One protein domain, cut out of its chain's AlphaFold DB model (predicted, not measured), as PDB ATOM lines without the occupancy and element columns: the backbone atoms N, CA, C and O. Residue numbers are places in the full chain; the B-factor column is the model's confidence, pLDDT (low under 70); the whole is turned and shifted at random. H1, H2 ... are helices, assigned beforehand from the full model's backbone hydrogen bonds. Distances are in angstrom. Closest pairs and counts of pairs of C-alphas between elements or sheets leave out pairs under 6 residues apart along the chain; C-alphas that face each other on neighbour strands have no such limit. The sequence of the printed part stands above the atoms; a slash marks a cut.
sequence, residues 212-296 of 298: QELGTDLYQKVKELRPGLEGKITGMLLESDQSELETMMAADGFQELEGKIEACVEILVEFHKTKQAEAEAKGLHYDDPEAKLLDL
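This is residues 212 to 296 of the 298 residues of the protein "Hypothetical protein" of Rhizochromulina marina (UniProt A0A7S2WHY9). One long helix, H4, makes the long axis; three shorter helices, H1, H2 and H3, form a cluster on one side of its first half, where H2 crosses H4 and H3 meets it at a corner, while H1 packs on H2 and H3. The rest of H4 runs on beyond this cluster, and the chain then folds back to the short helix H5, which packs on the middle of H4. The printed part has 85 residues with five named helices, H1 to H5 in order, and no named strand; the class is all helix. It is only just loose, close to compact, with a radius of gyration of the C-alphas of 14.7 A and spans of 48 by 23 by 21 A.

H4, residues 254 to 281, runs 40.8 A from C-alpha 254 at (141.928, 208.449, 193.381) to C-alpha 281 at (119.448, 238.168, 176.884). H1, residues 212 to 225, is 20.1 A long and begins with C-alpha 212 at (150.352, 225.279, 197.246). H2 is residues 230 to 238, 11.8 A, H3 residues 242 to 249, and H5 residues 291 to 296.

The hub H4 touches H2 with residues 260 to 265 alone, only just about perpendicular at 70.4 degrees; the closest C-alphas, Ile 233 and Cys 264, are 6.1 A apart. H3 and H4 touch only at the corner, closest at the C-alphas of Met 248 and Leu 257, 5.4 A. H4 touches H5 with residues 265 to 272 alone, opposite ways at a steep tilt of 49 degrees, with the C-alphas of Val 269 and Leu 294 closest at 6.8 A. H1 touches H2, opposite ways at a steep tilt of 46 degrees; their closest C-alphas, Lys 223 and Glu 230, are 5.1 A apart. H1, H2 and H3 are apart from H5. In H1, H2, H3 and H4 every O i to N i+4 pair is within hydrogen-bond range; in H5, 1 of 2.

The C-alphas farthest apart, Ala 251 and Gly 283, are 48.7 A apart. The printed part has no cut and no long link. Residues 295 to 296 have pLDDT under 70.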
ATOM      1  N   GLN A 212     149.574 224.986 198.450       93.81
ATOM      2  CA  GLN A 212     150.352 225.279 197.246       93.81
ATOM      3  C   GLN A 212     151.049 224.029 196.681       93.81
ATOM      4  O   GLN A 212     151.031 223.799 195.468       93.81
ATOM      5  N   GLU A 213     151.628 223.195 197.548       93.94
ATOM      6  CA  GLU A 213     152.215 221.910 197.150       93.94
ATOM      7  C   GLU A 213     151.135 220.941 196.661       93.94
ATOM      8  O   GLU A 213     151.275 220.350 195.591       93.94
ATOM      9  N   LEU A 214     150.020 220.845 197.395       94.44
ATOM     10  CA  LEU A 214     148.868 220.035 196.995       94.44
ATOM     11  C   LEU A 214     148.294 220.504 195.658       94.44
ATOM     12  O   LEU A 214     148.001 219.674 194.807       94.44
ATOM     13  N   GLY A 215     148.190 221.815 195.438       95.88
ATOM     14  CA  GLY A 215     147.706 222.384 194.182       95.88
ATOM     15  C   GLY A 215     148.585 222.037 192.984       95.88
ATOM     16  O   GLY A 215     148.064 221.777 191.902       95.88
ATOM     17  N   THR A 216     149.904 221.968 193.176       96.06
ATOM     18  CA  THR A 216     150.842 221.594 192.108       96.06
ATOM     19  C   THR A 216     150.672 220.127 191.710       96.06
ATOM     20  O   THR A 216     150.562 219.821 190.522       96.06
ATOM     21  N   ASP A 217     150.590 219.225 192.692       94.88
ATOM     22  CA  ASP A 217     150.367 217.793 192.454       94.88
ATOM     23  C   ASP A 217     148.976 217.527 191.858       94.88
ATOM     24  O   ASP A 217     148.823 216.747 190.913       94.88
ATOM     25  N   LEU A 218     147.960 218.204 192.396       95.75
ATOM     26  CA  LEU A 218     146.577 218.111 191.949       95.75
ATOM     27  C   LEU A 218     146.443 218.553 190.492       95.75
ATOM     28  O   LEU A 218     145.841 217.834 189.699       95.75
ATOM     29  N   TYR A 219     147.063 219.676 190.120       97.12
ATOM     30  CA  TYR A 219     147.053 220.179 188.749       97.12
ATOM     31  C   TYR A 219     147.564 219.135 187.751       97.12
ATOM     32  O   TYR A 219     146.938 218.926 186.714       97.12
ATOM     33  N   GLN A 220     148.661 218.434 188.067       96.62
ATOM     34  CA  GLN A 220     149.191 217.393 187.177       96.62
ATOM     35  C   GLN A 220     148.205 216.234 187.008       96.62
ATOM     36  O   GLN A 220     147.937 215.820 185.883       96.62
ATOM     37  N   LYS A 221     147.599 215.760 188.105       95.06
ATOM     38  CA  LYS A 221     146.593 214.687 188.052       95.06
ATOM     39  C   LYS A 221     145.350 215.097 187.262       95.06
ATOM     40  O   LYS A 221     144.859 214.329 186.440       95.06
ATOM     41  N   VAL A 222     144.841 216.308 187.486       95.50
ATOM     42  CA  VAL A 222     143.669 216.818 186.761       95.50
ATOM     43  C   VAL A 222     143.993 216.988 185.279       95.50
ATOM     44  O   VAL A 222     143.173 216.633 184.441       95.50
ATOM     45  N   LYS A 223     145.194 217.463 184.937       96.19
ATOM     46  CA  LYS A 223     145.635 217.628 183.547       96.19
ATOM     47  C   LYS A 223     145.664 216.316 182.764       96.19
ATOM     48  O   LYS A 223     145.349 216.317 181.577       96.19
ATOM     49  N   GLU A 224     146.020 215.210 183.411       93.88
ATOM     50  CA  GLU A 224     145.964 213.876 182.798       93.88
ATOM     51  C   GLU A 224     144.523 213.425 182.508       93.88
ATOM     52  O   GLU A 224     144.289 212.720 181.527       93.88
ATOM     53  N   LEU A 225     143.558 213.841 183.336       91.88
ATOM     54  CA  LEU A 225     142.151 213.444 183.226       91.88
ATOM     55  C   LEU A 225     141.328 214.363 182.312       91.88
ATOM     56  O   LEU A 225     140.534 213.884 181.505       91.88
ATOM     57  N   ARG A 226     141.487 215.680 182.449       91.94
ATOM     58  CA  ARG A 226     140.701 216.718 181.764       91.94
ATOM     59  C   ARG A 226     141.617 217.861 181.292       91.94
ATOM     60  O   ARG A 226     141.597 218.948 181.873       91.94
ATOM     61  N   PRO A 227     142.422 217.634 180.238       92.81
ATOM     62  CA  PRO A 227     143.272 218.675 179.669       92.81
ATOM     63  C   PRO A 227     142.434 219.820 179.078       92.81
ATOM     64  O   PRO A 227     141.408 219.594 178.442       92.81
ATOM     65  N   GLY A 228     142.893 221.053 179.265       92.06
ATOM     66  CA  GLY A 228     142.220 222.299 178.894       92.06
ATOM     67  C   GLY A 228     141.393 222.933 180.018       92.06
ATOM     68  O   GLY A 228     141.187 224.143 179.992       92.06
ATOM     69  N   LEU A 229     140.954 222.157 181.015       93.25
ATOM     70  CA  LEU A 229     140.121 222.631 182.134       93.25
ATOM     71  C   LEU A 229     140.830 222.529 183.487       93.25
ATOM     72  O   LEU A 229     140.272 222.905 184.521       93.25
ATOM     73  N   GLU A 230     142.073 222.045 183.496       95.38
ATOM     74  CA  GLU A 230     142.782 221.707 184.719       95.38
ATOM     75  C   GLU A 230     142.969 222.905 185.650       95.38
ATOM     76  O   GLU A 230     142.863 222.748 186.862       95.38
ATOM     77  N   GLY A 231     143.162 224.112 185.111       95.62
ATOM     78  CA  GLY A 231     143.322 225.322 185.917       95.62
ATOM     79  C   GLY A 231     142.058 225.678 186.700       95.62
ATOM     80  O   GLY A 231     142.134 225.941 187.899       95.62
ATOM     81  N   LYS A 232     140.888 225.638 186.049       95.88
ATOM     82  CA  LYS A 232     139.603 225.960 186.688       95.88
ATOM     83  C   LYS A 232     139.184 224.891 187.685       95.88
ATOM     84  O   LYS A 232     138.817 225.227 188.805       95.88
ATOM     85  N   ILE A 233     139.296 223.619 187.302       96.06
ATOM     86  CA  ILE A 233     138.956 222.496 188.180       96.06
ATOM     87  C   ILE A 233     139.877 222.487 189.406       96.06
ATOM     88  O   ILE A 233     139.394 222.392 190.528       96.06
ATOM     89  N   THR A 234     141.192 222.663 189.222       96.56
ATOM     90  CA  THR A 234     142.140 222.738 190.349       96.56
ATOM     91  C   THR A 234     141.832 223.931 191.249       96.56
ATOM     92  O   THR A 234     141.861 223.788 192.464       96.56
ATOM     93  N   GLY A 235     141.487 225.089 190.673       96.12
ATOM     94  CA  GLY A 235     141.052 226.259 191.437       96.12
ATOM     95  C   GLY A 235     139.828 225.964 192.303       96.12
ATOM     96  O   GLY A 235     139.868 226.226 193.499       96.12
ATOM     97  N   MET A 236     138.793 225.341 191.728       95.44
ATOM     98  CA  MET A 236     137.578 224.954 192.456       95.44
ATOM     99  C   MET A 236     137.853 223.932 193.562       95.44
ATOM    100  O   MET A 236     137.302 224.044 194.651       95.44
ATOM    101  N   LEU A 237     138.723 222.951 193.313       96.19
ATOM    102  CA  LEU A 237     139.092 221.953 194.318       96.19
ATOM    103  C   LEU A 237     139.944 222.551 195.445       96.19
ATOM    104  O   LEU A 237     139.820 222.127 196.586       96.19
ATOM    105  N   LEU A 238     140.794 223.544 195.169       96.19
ATOM    106  CA  LEU A 238     141.617 224.200 196.194       96.19
ATOM    107  C   LEU A 238     140.811 225.050 197.190       96.19
ATOM    108  O   LEU A 238     141.330 225.394 198.262       96.19
ATOM    109  N   GLU A 239     139.557 225.363 196.860       94.75
ATOM    110  CA  GLU A 239     138.623 225.996 197.792       94.75
ATOM    111  C   GLU A 239     138.155 225.040 198.902       94.75
ATOM    112  O   GLU A 239     137.765 225.520 199.965       94.75
ATOM    113  N   SER A 240     138.277 223.717 198.720       92.00
ATOM    114  CA  SER A 240     138.054 222.730 199.786       92.00
ATOM    115  C   SER A 240     139.057 222.863 200.939       92.00
ATOM    116  O   SER A 240     140.128 223.477 200.831       92.00
ATOM    117  N   ASP A 241     138.728 222.233 202.065       93.69
ATOM    118  CA  ASP A 241     139.608 222.169 203.227       93.69
ATOM    119  C   ASP A 241     140.882 221.363 202.923       93.69
ATOM    120  O   ASP A 241     140.889 220.409 202.141       93.69
ATOM    121  N   GLN A 242     141.996 221.735 203.560       92.38
ATOM    122  CA  GLN A 242     143.287 221.077 203.323       92.38
ATOM    123  C   GLN A 242     143.257 219.583 203.684       92.38
ATOM    124  O   GLN A 242     143.801 218.766 202.949       92.38
ATOM    125  N   SER A 243     142.584 219.212 204.775       92.12
ATOM    126  CA  SER A 243     142.437 217.815 205.208       92.12
ATOM    127  C   SER A 243     141.662 216.958 204.197       92.12
ATOM    128  O   SER A 243     141.981 215.786 203.984       92.12
ATOM    129  N   GLU A 244     140.667 217.546 203.535       92.56
ATOM    130  CA  GLU A 244     139.904 216.908 202.465       92.56
ATOM    131  C   GLU A 244     140.790 216.680 201.230       92.56
ATOM    132  O   GLU A 244     140.811 215.587 200.661       92.56
ATOM    133  N   LEU A 245     141.592 217.684 200.856       93.38
ATOM    134  CA  LEU A 245     142.563 217.590 199.764       93.38
ATOM    135  C   LEU A 245     143.633 216.523 200.020       93.38
ATOM    136  O   LEU A 245     143.951 215.749 199.118       93.38
ATOM    137  N   GLU A 246     144.170 216.448 201.239       92.69
ATOM    138  CA  GLU A 246     145.140 215.418 201.629       92.69
ATOM    139  C   GLU A 246     144.536 214.008 201.537       92.69
ATOM    140  O   GLU A 246     145.185 213.095 201.022       92.69
ATOM    141  N   THR A 247     143.278 213.842 201.956       91.56
ATOM    142  CA  THR A 247     142.558 212.559 201.886       91.56
ATOM    143  C   THR A 247     142.357 212.106 200.439       91.56
ATOM    144  O   THR A 247     142.679 210.970 200.096       91.56
ATOM    145  N   MET A 248     141.923 213.006 199.553       91.88
ATOM    146  CA  MET A 248     141.769 212.706 198.123       91.88
ATOM    147  C   MET A 248     143.099 212.465 197.403       91.88
ATOM    148  O   MET A 248     143.164 211.726 196.418       91.88
ATOM    149  N   MET A 249     144.173 213.119 197.853       91.69
ATOM    150  CA  MET A 249     145.509 212.959 197.278       91.69
ATOM    151  C   MET A 249     146.232 211.697 197.738       91.69
ATOM    152  O   MET A 249     147.200 211.302 197.076       91.69
ATOM    153  N   ALA A 250     145.762 211.050 198.806       90.25
ATOM    154  CA  ALA A 250     146.264 209.758 199.246       90.25
ATOM    155  C   ALA A 250     146.128 208.692 198.142       90.25
ATOM    156  O   ALA A 250     145.289 208.791 197.246       90.25
ATOM    157  N   ALA A 251     146.964 207.650 198.198       80.00
ATOM    158  CA  ALA A 251     147.040 206.623 197.151       80.00
ATOM    159  C   ALA A 251     145.695 205.919 196.882       80.00
ATOM    160  O   ALA A 251     145.401 205.575 195.737       80.00
ATOM    161  N   ASP A 252     144.869 205.770 197.917       85.50
ATOM    162  CA  ASP A 252     143.561 205.117 197.838       85.50
ATOM    163  C   ASP A 252     142.427 206.094 197.458       85.50
ATOM    164  O   ASP A 252     141.323 205.670 197.124       85.50
ATOM    165  N   GLY A 253     142.698 207.406 197.457       84.62
ATOM    166  CA  GLY A 253     141.723 208.480 197.236       84.62
ATOM    167  C   GLY A 253     141.454 208.825 195.767       84.62
ATOM    168  O   GLY A 253     140.672 209.729 195.483       84.62
ATOM    169  N   PHE A 254     142.062 208.117 194.807       89.19
ATOM    170  CA  PHE A 254     141.928 208.449 193.381       89.19
ATOM    171  C   PHE A 254     140.471 208.428 192.884       89.19
ATOM    172  O   PHE A 254     140.092 209.279 192.085       89.19
ATOM    173  N   GLN A 255     139.641 207.499 193.374       91.69
ATOM    174  CA  GLN A 255     138.217 207.450 193.011       91.69
ATOM    175  C   GLN A 255     137.434 208.651 193.553       91.69
ATOM    176  O   GLN A 255     136.549 209.164 192.875       91.69
ATOM    177  N   GLU A 256     137.765 209.110 194.763       93.25
ATOM    178  CA  GLU A 256     137.139 210.295 195.351       93.25
ATOM    179  C   GLU A 256     137.515 211.550 194.559       93.25
ATOM    180  O   GLU A 256     136.655 212.374 194.248       93.25
ATOM    181  N   LEU A 257     138.788 211.656 194.168       93.94
ATOM    182  CA  LEU A 257     139.268 212.726 193.307       93.94
ATOM    183  C   LEU A 257     138.537 212.745 191.955       93.94
ATOM    184  O   LEU A 257     138.082 213.803 191.533       93.94
ATOM    185  N   GLU A 258     138.424 211.597 191.281       94.31
ATOM    186  CA  GLU A 258     137.755 211.488 189.976       94.31
ATOM    187  C   GLU A 258     136.281 211.918 190.074       94.31
ATOM    188  O   GLU A 258     135.836 212.751 189.287       94.31
ATOM    189  N   GLY A 259     135.566 211.470 191.112       94.62
ATOM    190  CA  GLY A 259     134.182 211.881 191.356       94.62
ATOM    191  C   GLY A 259     134.020 213.384 191.614       94.62
ATOM    192  O   GLY A 259     133.074 213.996 191.120       94.62
ATOM    193  N   LYS A 260     134.953 214.024 192.337       95.62
ATOM    194  CA  LYS A 260     134.901 215.486 192.527       95.62
ATOM    195  C   LYS A 260     135.276 216.258 191.272       95.62
ATOM    196  O   LYS A 260     134.687 217.303 191.019       95.62
ATOM    197  N   ILE A 261     136.201 215.744 190.463       95.56
ATOM    198  CA  ILE A 261     136.506 216.328 189.152       95.56
ATOM    199  C   ILE A 261     135.251 216.324 188.273       95.56
ATOM    200  O   ILE A 261     134.947 217.348 187.666       95.56
ATOM    201  N   GLU A 262     134.497 215.223 188.236       94.75
ATOM    202  CA  GLU A 262     133.230 215.147 187.495       94.75
ATOM    203  C   GLU A 262     132.199 216.157 188.012       94.75
ATOM    204  O   GLU A 262     131.650 216.922 187.219       94.75
ATOM    205  N   ALA A 263     132.014 216.255 189.330       95.00
ATOM    206  CA  ALA A 263     131.117 217.249 189.922       95.00
ATOM    207  C   ALA A 263     131.528 218.696 189.575       95.00
ATOM    208  O   ALA A 263     130.685 219.530 189.246       95.00
ATOM    209  N   CYS A 264     132.828 219.012 189.592       95.56
ATOM    210  CA  CYS A 264     133.322 220.323 189.165       95.56
ATOM    211  C   CYS A 264     133.050 220.587 187.677       95.56
ATOM    212  O   CYS A 264     132.712 221.713 187.312       95.56
ATOM    213  N   VAL A 265     133.175 219.572 186.818       93.81
ATOM    214  CA  VAL A 265     132.847 219.689 185.389       93.81
ATOM    215  C   VAL A 265     131.363 219.999 185.199       93.81
ATOM    216  O   VAL A 265     131.040 220.903 184.430       93.81
ATOM    217  N   GLU A 266     130.465 219.329 185.922       93.88
ATOM    218  CA  GLU A 266     129.025 219.617 185.870       93.88
ATOM    219  C   GLU A 266     128.722 221.073 186.252       93.88
ATOM    220  O   GLU A 266     128.023 221.777 185.520       93.88
ATOM    221  N   ILE A 267     129.325 221.559 187.341       94.31
ATOM    222  CA  ILE A 267     129.179 222.952 187.784       94.31
ATOM    223  C   ILE A 267     129.697 223.928 186.718       94.31
ATOM    224  O   ILE A 267     129.052 224.942 186.442       94.31
ATOM    225  N   LEU A 268     130.840 223.633 186.087       92.88
ATOM    226  CA  LEU A 268     131.366 224.457 184.998       92.88
ATOM    227  C   LEU A 268     130.392 224.494 183.815       92.88
ATOM    228  O   LEU A 268     130.091 225.577 183.312       92.88
ATOM    229  N   VAL A 269     129.838 223.351 183.405       91.69
ATOM    230  CA  VAL A 269     128.833 223.280 182.332       91.69
ATOM    231  C   VAL A 269     127.614 224.148 182.654       91.69
ATOM    232  O   VAL A 269     127.161 224.915 181.801       91.69
ATOM    233  N   GLU A 270     127.079 224.067 183.873       92.06
ATOM    234  CA  GLU A 270     125.943 224.896 184.296       92.06
ATOM    235  C   GLU A 270     126.284 226.391 184.316       92.06
ATOM    236  O   GLU A 270     125.489 227.224 183.860       92.06
ATOM    237  N   PHE A 271     127.483 226.740 184.780       92.62
ATOM    238  CA  PHE A 271     127.973 228.112 184.784       92.62
ATOM    239  C   PHE A 271     128.078 228.682 183.363       92.62
ATOM    240  O   PHE A 271     127.594 229.788 183.108       92.62
ATOM    241  N   HIS A 272     128.641 227.921 182.419       89.38
ATOM    242  CA  HIS A 272     128.752 228.336 181.018       89.38
ATOM    243  C   HIS A 272     127.380 228.489 180.354       89.38
ATOM    244  O   HIS A 272     127.136 229.503 179.700       89.38
ATOM    245  N   LYS A 273     126.445 227.558 180.586       90.00
ATOM    246  CA  LYS A 273     125.060 227.668 180.089       90.00
ATOM    247  C   LYS A 273     124.365 228.923 180.615       90.00
ATOM    248  O   LYS A 273     123.719 229.643 179.857       90.00
ATOM    249  N   THR A 274     124.527 229.214 181.905       93.00
ATOM    250  CA  THR A 274     123.934 230.400 182.537       93.00
ATOM    251  C   THR A 274     124.533 231.688 181.969       93.00
ATOM    252  O   THR A 274     123.799 232.612 181.615       93.00
ATOM    253  N   LYS A 275     125.861 231.735 181.809       91.50
ATOM    254  CA  LYS A 275     126.586 232.851 181.179       91.50
ATOM    255  C   LYS A 275     126.147 233.089 179.738       91.50
ATOM    256  O   LYS A 275     125.954 234.240 179.349       91.50
ATOM    257  N   GLN A 276     125.962 232.021 178.966       88.50
ATOM    258  CA  GLN A 276     125.484 232.107 177.592       88.50
ATOM    259  C   GLN A 276     124.060 232.675 177.536       88.50
ATOM    260  O   GLN A 276     123.820 233.626 176.795       88.50
ATOM    261  N   ALA A 277     123.141 232.173 178.365       90.75
ATOM    262  CA  ALA A 277     121.771 232.684 178.428       90.75
ATOM    263  C   ALA A 277     121.719 234.174 178.825       90.75
ATOM    264  O   ALA A 277     120.931 234.946 178.277       90.75
ATOM    265  N   GLU A 278     122.583 234.608 179.748       93.31
ATOM    266  CA  GLU A 278     122.694 236.017 180.138       93.31
ATOM    267  C   GLU A 278     123.241 236.895 178.999       93.31
ATOM    268  O   GLU A 278     122.761 238.013 178.786       93.31
ATOM    269  N   ALA A 279     124.233 236.404 178.252       91.94
ATOM    270  CA  ALA A 279     124.784 237.104 177.097       91.94
ATOM    271  C   ALA A 279     123.750 237.238 175.969       91.94
ATOM    272  O   ALA A 279     123.569 238.334 175.437       91.94
ATOM    273  N   GLU A 280     123.003 236.168 175.679       90.06
ATOM    274  CA  GLU A 280     121.910 236.165 174.702       90.06
ATOM    275  C   GLU A 280     120.799 237.147 175.093       90.06
ATOM    276  O   GLU A 280     120.355 237.939 174.259       90.06
ATOM    277  N   ALA A 281     120.413 237.192 176.374       93.69
ATOM    278  CA  ALA A 281     119.448 238.168 176.884       93.69
ATOM    279  C   ALA A 281     119.927 239.623 176.724       93.69
ATOM    280  O   ALA A 281     119.117 240.539 176.569       93.69
ATOM    281  N   LYS A 282     121.245 239.843 176.735       94.88
ATOM    282  CA  LYS A 282     121.884 241.146 176.502       94.88
ATOM    283  C   LYS A 282     122.165 241.428 175.020       94.88
ATOM    284  O   LYS A 282     122.671 242.505 174.708       94.88
ATOM    285  N   GLY A 283     121.850 240.500 174.113       93.19
ATOM    286  CA  GLY A 283     122.172 240.608 172.689       93.19
ATOM    287  C   GLY A 283     123.677 240.599 172.394       93.19
ATOM    288  O   GLY A 283     124.098 241.106 171.355       93.19
ATOM    289  N   LEU A 284     124.493 240.067 173.309       91.00
ATOM    290  CA  LEU A 284     125.939 239.928 173.152       91.00
ATOM    291  C   LEU A 284     126.280 238.503 172.712       91.00
ATOM    292  O   LEU A 284     125.735 237.533 173.234       91.00
ATOM    293  N   HIS A 285     127.211 238.375 171.769       86.94
ATOM    294  CA  HIS A 285     127.767 237.078 171.397       86.94
ATOM    295  C   HIS A 285     128.829 236.667 172.422       86.94
ATOM    296  O   HIS A 285     129.775 237.419 172.663       86.94
ATOM    297  N   TYR A 286     128.652 235.501 173.041       82.25
ATOM    298  CA  TYR A 286     129.605 234.925 173.983       82.25
ATOM    299  C   TYR A 286     130.339 233.768 173.302       82.25
ATOM    300  O   TYR A 286     129.811 232.664 173.208       82.25
ATOM    301  N   ASP A 287     131.542 234.038 172.798       81.75
ATOM    302  CA  ASP A 287     132.463 233.005 172.327       81.75
ATOM    303  C   ASP A 287     133.325 232.546 173.503       81.75
ATOM    304  O   ASP A 287     134.312 233.196 173.854       81.75
ATOM    305  N   ASP A 288     132.954 231.422 174.113       80.88
ATOM    306  CA  ASP A 288     133.805 230.777 175.106       80.88
ATOM    307  C   ASP A 288     134.640 229.673 174.457       80.88
ATOM    308  O   ASP A 288     134.083 228.656 174.024       80.88
ATOM    309  N   PRO A 289     135.971 229.826 174.367       78.44
ATOM    310  CA  PRO A 289     136.818 228.761 173.850       78.44
ATOM    311  C   PRO A 289     136.768 227.506 174.733       78.44
ATOM    312  O   PRO A 289     137.013 226.413 174.223       78.44
ATOM    313  N   GLU A 290     136.422 227.635 176.016       77.94
ATOM    314  CA  GLU A 290     136.372 226.509 176.947       77.94
ATOM    315  C   GLU A 290     135.058 225.729 176.896       77.94
ATOM    316  O   GLU A 290     135.054 224.533 177.180       77.94
ATOM    317  N   ALA A 291     133.958 226.339 176.441       76.38
ATOM    318  CA  ALA A 291     132.708 225.604 176.226       76.38
ATOM    319  C   ALA A 291     132.900 224.454 175.219       76.38
ATOM    320  O   ALA A 291     132.394 223.355 175.417       76.38
ATOM    321  N   LYS A 292     133.753 224.658 174.206       78.56
ATOM    322  CA  LYS A 292     134.092 223.627 173.210       78.56
ATOM    323  C   LYS A 292     134.841 222.428 173.796       78.56
ATOM    324  O   LYS A 292     134.821 221.357 173.199       78.56
ATOM    325  N   LEU A 293     135.536 222.612 174.920       79.25
ATOM    326  CA  LEU A 293     136.228 221.536 175.637       79.25
ATOM    327  C   LEU A 293     135.260 220.720 176.503       79.25
ATOM    328  O   LEU A 293     135.503 219.539 176.733       79.25
ATOM    329  N   LEU A 294     134.168 221.334 176.958       76.56
ATOM    330  CA  LEU A 294     133.137 220.685 177.772       76.56
ATOM    331  C   LEU A 294     132.159 219.842 176.936       76.56
ATOM    332  O   LEU A 294     131.593 218.885 177.453       76.56
ATOM    333  N   ASP A 295     132.015 220.142 175.645       69.44
ATOM    334  CA  ASP A 295     131.117 219.428 174.724       69.44
ATOM    335  C   ASP A 295     131.660 218.063 174.234       69.44
ATOM    336  O   ASP A 295     131.032 217.408 173.404       69.44
ATOM    337  N   LEU A 296     132.821 217.603 174.719       57.53
ATOM    338  CA  LEU A 296     133.502 216.405 174.199       57.53
ATOM    339  C   LEU A 296     132.848 215.052 174.560       57.53
ATOM    340  O   LEU A 296     133.309 214.035 174.051       57.53
TER     341      LEU A 296